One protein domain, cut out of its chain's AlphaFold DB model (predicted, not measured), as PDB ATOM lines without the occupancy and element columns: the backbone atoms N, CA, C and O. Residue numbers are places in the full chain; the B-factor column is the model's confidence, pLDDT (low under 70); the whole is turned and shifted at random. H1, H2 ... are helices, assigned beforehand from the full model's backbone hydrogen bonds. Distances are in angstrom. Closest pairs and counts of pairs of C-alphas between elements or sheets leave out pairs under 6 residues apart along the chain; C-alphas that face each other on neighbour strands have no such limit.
ATOM      1  N   ILE A  60     -20.375  -1.367 -33.478       94.50
ATOM      2  CA  ILE A  60     -21.747  -1.233 -33.980       94.50
ATOM      3  C   ILE A  60     -22.257   0.211 -33.927       94.50
ATOM      4  O   ILE A  60     -22.878   0.667 -34.880       94.50
ATOM      5  N   ASP A  61     -21.958   0.944 -32.853       95.12
ATOM      6  CA  ASP A  61     -22.419   2.323 -32.693       95.12
ATOM      7  C   ASP A  61     -21.800   3.251 -33.749       95.12
ATOM      8  O   ASP A  61     -22.498   4.088 -34.314       95.12
ATOM      9  N   GLU A  62     -20.512   3.072 -34.058       95.50
ATOM     10  CA  GLU A  62     -19.806   3.831 -35.099       95.50
ATOM     11  C   GLU A  62     -20.388   3.526 -36.481       95.50
ATOM     12  O   GLU A  62     -20.772   4.446 -37.204       95.50
ATOM     13  N   VAL A  63     -20.567   2.240 -36.796       95.50
ATOM     14  CA  VAL A  63     -21.164   1.791 -38.061       95.50
ATOM     15  C   VAL A  63     -22.567   2.370 -38.241       95.50
ATOM     16  O   VAL A  63     -22.884   2.889 -39.307       95.50
ATOM     17  N   VAL A  64     -23.408   2.345 -37.202       94.31
ATOM     18  CA  VAL A  64     -24.763   2.914 -37.269       94.31
ATOM     19  C   VAL A  64     -24.722   4.417 -37.550       94.31
ATOM     20  O   VAL A  64     -25.497   4.898 -38.376       94.31
ATOM     21  N   GLN A  65     -23.831   5.171 -36.898       94.44
ATOM     22  CA  GLN A  65     -23.715   6.613 -37.137       94.44
ATOM     23  C   GLN A  65     -23.262   6.931 -38.566       94.44
ATOM     24  O   GLN A  65     -23.822   7.838 -39.184       94.44
ATOM     25  N   GLU A  66     -22.289   6.195 -39.104       93.81
ATOM     26  CA  GLU A  66     -21.840   6.376 -40.489       93.81
ATOM     27  C   GLU A  66     -22.930   5.994 -41.497       93.81
ATOM     28  O   GLU A  66     -23.218   6.770 -42.411       93.81
ATOM     29  N   CYS A  67     -23.605   4.854 -41.303       93.56
ATOM     30  CA  CYS A  67     -24.690   4.410 -42.178       93.56
ATOM     31  C   CYS A  67     -25.827   5.436 -42.257       93.56
ATOM     32  O   CYS A  67     -26.298   5.728 -43.353       93.56
ATOM     33  N   LEU A  68     -26.225   6.036 -41.129       93.06
ATOM     34  CA  LEU A  68     -27.260   7.077 -41.112       93.06
ATOM     35  C   LEU A  68     -26.853   8.314 -41.924       93.06
ATOM     36  O   LEU A  68     -27.677   8.906 -42.619       93.06
ATOM     37  N   GLN A  69     -25.583   8.721 -41.854       90.19
ATOM     38  CA  GLN A  69     -25.086   9.852 -42.642       90.19
ATOM     39  C   GLN A  69     -25.070   9.529 -44.137       90.19
ATOM     40  O   GLN A  69     -25.458  10.373 -44.949       90.19
ATOM     41  N   MET A  70     -24.662   8.309 -44.495       90.56
ATOM     42  CA  MET A  70     -24.670   7.836 -45.877       90.56
ATOM     43  C   MET A  70     -26.089   7.753 -46.447       90.56
ATOM     44  O   MET A  70     -26.310   8.242 -47.549       90.56
ATOM     45  N   GLU A  71     -27.056   7.220 -45.697       92.50
ATOM     46  CA  GLU A  71     -28.459   7.100 -46.124       92.50
ATOM     47  C   GLU A  71     -29.105   8.476 -46.377       92.50
ATOM     48  O   GLU A  71     -29.820   8.682 -47.365       92.50
ATOM     49  N   LEU A  72     -28.798   9.463 -45.524       91.81
ATOM     50  CA  LEU A  72     -29.224  10.852 -45.724       91.81
ATOM     51  C   LEU A  72     -28.622  11.455 -46.997       91.81
ATOM     52  O   LEU A  72     -29.323  12.129 -47.756       91.81
ATOM     53  N   PHE A  73     -27.331  11.221 -47.239       91.44
ATOM     54  CA  PHE A  73     -26.663  11.705 -48.444       91.44
ATOM     55  C   PHE A  73     -27.192  11.020 -49.709       91.44
ATOM     56  O   PHE A  73     -27.445  11.684 -50.712       91.44
ATOM     57  N   GLU A  74     -27.437   9.713 -49.660       91.50
ATOM     58  CA  GLU A  74     -28.011   8.958 -50.771       91.50
ATOM     59  C   GLU A  74     -29.414   9.463 -51.130       91.50
ATOM     60  O   GLU A  74     -29.710   9.671 -52.307       91.50
ATOM     61  N   SER A  75     -30.244   9.774 -50.130       92.81
ATOM     62  CA  SER A  75     -31.565  10.382 -50.341       92.81
ATOM     63  C   SER A  75     -31.476  11.705 -51.116       92.81
ATOM     64  O   SER A  75     -32.218  11.918 -52.078       92.81
ATOM     65  N   PHE A  76     -30.520  12.566 -50.755       91.88
ATOM     66  CA  PHE A  76     -30.244  13.812 -51.473       91.88
ATOM     67  C   PHE A  76     -29.771  13.567 -52.914       91.88
ATOM     68  O   PHE A  76     -30.254  14.209 -53.852       91.88
ATOM     69  N   VAL A  77     -28.846  12.624 -53.113       92.12
ATOM     70  CA  VAL A  77     -28.322  12.268 -54.441       92.12
ATOM     71  C   VAL A  77     -29.446  11.762 -55.343       92.12
ATOM     72  O   VAL A  77     -29.565  12.216 -56.482       92.12
ATOM     73  N   ILE A  78     -30.311  10.882 -54.832       92.81
ATOM     74  CA  ILE A  78     -31.478  10.372 -55.560       92.81
ATOM     75  C   ILE A  78     -32.402  11.525 -55.969       92.81
ATOM     76  O   ILE A  78     -32.841  11.582 -57.121       92.81
ATOM     77  N   GLU A  79     -32.671  12.475 -55.071       92.69
ATOM     78  CA  GLU A  79     -33.496  13.644 -55.382       92.69
ATOM     79  C   GLU A  79     -32.886  14.486 -56.515       92.69
ATOM     80  O   GLU A  79     -33.569  14.821 -57.489       92.69
ATOM     81  N   LYS A  80     -31.582  14.771 -56.448       91.38
ATOM     82  CA  LYS A  80     -30.869  15.546 -57.474       91.38
ATOM     83  C   LYS A  80     -30.841  14.840 -58.825       91.38
ATOM     84  O   LYS A  80     -31.033  15.503 -59.848       91.38
ATOM     85  N   VAL A  81     -30.637  13.525 -58.846       93.19
ATOM     86  CA  VAL A  81     -30.673  12.727 -60.081       93.19
ATOM     87  C   VAL A  81     -32.078  12.743 -60.690       93.19
ATOM     88  O   VAL A  81     -32.216  12.963 -61.893       93.19
ATOM     89  N   ASN A  82     -33.131  12.619 -59.877       92.62
ATOM     90  CA  ASN A  82     -34.520  12.707 -60.345       92.62
ATOM     91  C   ASN A  82     -34.878  14.091 -60.914       92.62
ATOM     92  O   ASN A  82     -35.718  14.194 -61.808       92.62
ATOM     93  N   GLN A  83     -34.220  15.152 -60.442       92.75
ATOM     94  CA  GLN A  83     -34.333  16.510 -60.992       92.75
ATOM     95  C   GLN A  83     -33.543  16.708 -62.302       92.75
ATOM     96  O   GLN A  83     -33.614  17.779 -62.905       92.75
ATOM     97  N   GLY A  84     -32.813  15.689 -62.771       91.31
ATOM     98  CA  GLY A  84     -32.066  15.709 -64.029       91.31
ATOM     99  C   GLY A  84     -30.603  16.142 -63.906       91.31
ATOM    100  O   GLY A  84     -29.974  16.420 -64.928       91.31
ATOM    101  N   ASN A  85     -30.042  16.205 -62.692       88.75
ATOM    102  CA  ASN A  85     -28.614  16.480 -62.517       88.75
ATOM    103  C   ASN A  85     -27.753  15.293 -62.976       88.75
ATOM    104  O   ASN A  85     -28.156  14.131 -62.903       88.75
ATOM    105  N   THR A  86     -26.540  15.591 -63.444       89.06
ATOM    106  CA  THR A  86     -25.553  14.561 -63.794       89.06
ATOM    107  C   THR A  86     -24.997  13.875 -62.544       89.06
ATOM    108  O   THR A  86     -24.844  14.496 -61.497       89.06
ATOM    109  N   ILE A  87     -24.662  12.589 -62.669       88.25
ATOM    110  CA  ILE A  87     -24.039  11.796 -61.597       88.25
ATOM    111  C   ILE A  87     -22.559  12.177 -61.429       88.25
ATOM    112  O   ILE A  87     -22.010  12.116 -60.330       88.25
ATOM    113  N   ILE A  88     -21.902  12.593 -62.517       87.06
ATOM    114  CA  ILE A  88     -20.483  12.963 -62.507       87.06
ATOM    115  C   ILE A  88     -20.321  14.247 -61.687       87.06
ATOM    116  O   ILE A  88     -20.888  15.271 -62.054       87.06
ATOM    117  N   GLY A  89     -19.551  14.184 -60.602       83.00
ATOM    118  CA  GLY A  89     -19.352  15.296 -59.661       83.00
ATOM    119  C   GLY A  89     -20.288  15.263 -58.450       83.00
ATOM    120  O   GLY A  89     -19.931  15.780 -57.392       83.00
ATOM    121  N   LEU A  90     -21.440  14.595 -58.585       86.94
ATOM    122  CA  LEU A  90     -22.428  14.386 -57.523       86.94
ATOM    123  C   LEU A  90     -22.087  13.160 -56.664       86.94
ATOM    124  O   LEU A  90     -22.172  13.222 -55.439       86.94
ATOM    125  N   TYR A  91     -21.700  12.049 -57.307       87.44
ATOM    126  CA  TYR A  91     -21.359  10.797 -56.631       87.44
ATOM    127  C   TYR A  91     -20.161  10.103 -57.312       87.44
ATOM    128  O   TYR A  91     -20.321   9.546 -58.404       87.44
ATOM    129  N   PRO A  92     -18.957  10.110 -56.706       83.75
ATOM    130  CA  PRO A  92     -18.613  10.717 -55.413       83.75
ATOM    131  C   PRO A  92     -18.713  12.256 -55.430       83.75
ATOM    132  O   PRO A  92     -18.534  12.843 -56.500       83.75
ATOM    133  N   PRO A  93     -18.955  12.913 -54.280       84.88
ATOM    134  CA  PRO A  93     -19.019  14.371 -54.185       84.88
ATOM    135  C   PRO A  93     -17.619  14.979 -54.344       84.88
ATOM    136  O   PRO A  93     -16.929  15.271 -53.370       84.88
ATOM    137  N   THR A  94     -17.161  15.119 -55.586       86.81
ATOM    138  CA  THR A  94     -15.867  15.744 -55.898       86.81
ATOM    139  C   THR A  94     -15.969  17.260 -56.022       86.81
ATOM    140  O   THR A  94     -14.956  17.943 -55.901       86.81
ATOM    141  N   ASP A  95     -17.172  17.787 -56.258       85.06
ATOM    142  CA  ASP A  95     -17.426  19.222 -56.341       85.06
ATOM    143  C   ASP A  95     -17.819  19.787 -54.969       85.06
ATOM    144  O   ASP A  95     -18.829  19.392 -54.388       85.06
ATOM    145  N   GLU A  96     -17.074  20.781 -54.475       84.94
ATOM    146  CA  GLU A  96     -17.331  21.430 -53.173       84.94
ATOM    147  C   GLU A  96     -18.756  22.005 -53.065       84.94
ATOM    148  O   GLU A  96     -19.369  21.974 -52.000       84.94
ATOM    149  N   LYS A  97     -19.335  22.440 -54.191       86.88
ATOM    150  CA  LYS A  97     -20.711  22.956 -54.258       86.88
ATOM    151  C   LYS A  97     -21.761  21.922 -53.855       86.88
ATOM    152  O   LYS A  97     -22.774  22.280 -53.269       86.88
ATOM    153  N   VAL A  98     -21.527  20.645 -54.158       87.62
ATOM    154  CA  VAL A  98     -22.461  19.559 -53.824       87.62
ATOM    155  C   VAL A  98     -22.544  19.376 -52.310       87.62
ATOM    156  O   VAL A  98     -23.627  19.127 -51.787       87.62
ATOM    157  N   LEU A  99     -21.424  19.557 -51.603       86.38
ATOM    158  CA  LEU A  99     -21.381  19.497 -50.141       86.38
ATOM    159  C   LEU A  99     -22.138  20.677 -49.516       86.38
ATOM    160  O   LEU A  99     -22.924  20.477 -48.595       86.38
ATOM    161  N   GLU A 100     -21.964  21.890 -50.048       90.06
ATOM    162  CA  GLU A 100     -22.713  23.071 -49.593       90.06
ATOM    163  C   GLU A 100     -24.226  22.914 -49.818       90.06
ATOM    164  O   GLU A 100     -25.030  23.210 -48.932       90.06
ATOM    165  N   GLU A 101     -24.625  22.409 -50.989       89.56
ATOM    166  CA  GLU A 101     -26.026  22.125 -51.303       89.56
ATOM    167  C   GLU A 101     -26.613  21.032 -50.406       89.56
ATOM    168  O   GLU A 101     -27.771  21.142 -49.999       89.56
ATOM    169  N   PHE A 102     -25.827  20.004 -50.080       90.25
ATOM    170  CA  PHE A 102     -26.244  18.942 -49.171       90.25
ATOM    171  C   PHE A 102     -26.479  19.467 -47.751       90.25
ATOM    172  O   PHE A 102     -27.519  19.173 -47.167       90.25
ATOM    173  N   GLU A 103     -25.579  20.287 -47.202       90.00
ATOM    174  CA  GLU A 103     -25.761  20.875 -45.863       90.00
ATOM    175  C   GLU A 103     -26.976  21.820 -45.805       90.00
ATOM    176  O   GLU A 103     -27.745  21.816 -44.832       90.00
ATOM    177  N   ALA A 104     -27.212  22.585 -46.877       90.81
ATOM    178  CA  ALA A 104     -28.410  23.410 -47.012       90.81
ATOM    179  C   ALA A 104     -29.690  22.557 -47.088       90.81
ATOM    180  O   ALA A 104     -30.682  22.863 -46.423       90.81
ATOM    181  N   TRP A 105     -29.663  21.464 -47.855       90.50
ATOM    182  CA  TRP A 105     -30.780  20.526 -47.979       90.50
ATOM    183  C   TRP A 105     -31.073  19.813 -46.655       90.50
ATOM    184  O   TRP A 105     -32.223  19.767 -46.218       90.50
ATOM    185  N   LYS A 106     -30.038  19.346 -45.955       88.94
ATOM    186  CA  LYS A 106     -30.146  18.684 -44.650       88.94
ATOM    187  C   LYS A 106     -30.826  19.578 -43.614       88.94
ATOM    188  O   LYS A 106     -31.696  19.114 -42.884       88.94
ATOM    189  N   SER A 107     -30.493  20.869 -43.611       86.44
ATOM    190  CA  SER A 107     -31.117  21.871 -42.734       86.44
ATOM    191  C   SER A 107     -32.599  22.121 -43.055       86.44
ATOM    192  O   SER A 107     -33.346  22.571 -42.190       86.44
ATOM    193  N   SER A 108     -33.039  21.839 -44.286       83.81
ATOM    194  CA  SER A 108     -34.440  21.988 -44.710       83.81
ATOM    195  C   SER A 108     -35.311  20.765 -44.403       83.81
ATOM    196  O   SER A 108     -36.525  20.898 -44.301       83.81
ATOM    197  N   GLN A 109     -34.689  19.594 -44.227       73.69
ATOM    198  CA  GLN A 109     -35.356  18.334 -43.876       73.69
ATOM    199  C   GLN A 109     -35.437  18.108 -42.357       73.69
ATOM    200  O   GLN A 109     -36.160  17.227 -41.901       73.69
ATOM    201  N   SER A 110     -34.709  18.890 -41.551       58.06
ATOM    202  CA  SER A 110     -34.750  18.824 -40.087       58.06
ATOM    203  C   SER A 110     -35.880  19.680 -39.494       58.06
ATOM    204  O   SER A 110     -35.631  20.545 -38.656       58.06
ATOM    205  N   GLU A 111     -37.120  19.450 -39.921       39.22
ATOM    206  CA  GLU A 111     -38.323  19.811 -39.159       39.22
ATOM    207  C   GLU A 111     -39.226  18.564 -39.029       39.22
ATOM    208  O   GLU A 111     -39.223  17.725 -39.927       39.22
TER     209      GLU A 111
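What this domain is: This is residues 60 to 111 of the 112 residues of an uncharacterized protein of Flavobacteriaceae bacterium (UniProt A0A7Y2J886). A long helix, H1, is crossed nearly at right angles by a shorter one, H2, and residues 60 to 71 of H1 stick out as a free arm. A long loop, residues 83 to 95, leads from the end of H1 to H2. The printed part has 52 residues with two named helices, H1 then H2, and no named strand; its class is all helix. It is only just compact, close to loose, with a radius of gyration of the C-alphas of 11.7 A and spans of 35 by 25 by 20 A.

How they stand to each other: H1, residues 60 to 82, touches H2, residues 96 to 109, with residues 72 to 76 alone, and H2 touches it with residues 102 to 106 alone. The closest C-alphas are those of Phe 76 and Phe 102, 6.9 A apart. Their lines are about perpendicular, at 80 degrees. In H1 and H2 every O i to N i+4 pair is within hydrogen-bond range.

Where its parts are: H1 begins at C-alpha 60 (-21.747, -1.233, -33.980) and measures 32.4 A. H2 measures 20.5 A and ends at C-alpha 109 (-35.356, 18.334, -43.876).

The domain as a whole: The C-alphas farthest apart, those of Ile 60 and Gly 84, are 36.0 A apart. The printed part has no cut. The link from H1 to H2 is long. Residues 110 to 111 have pLDDT under 70.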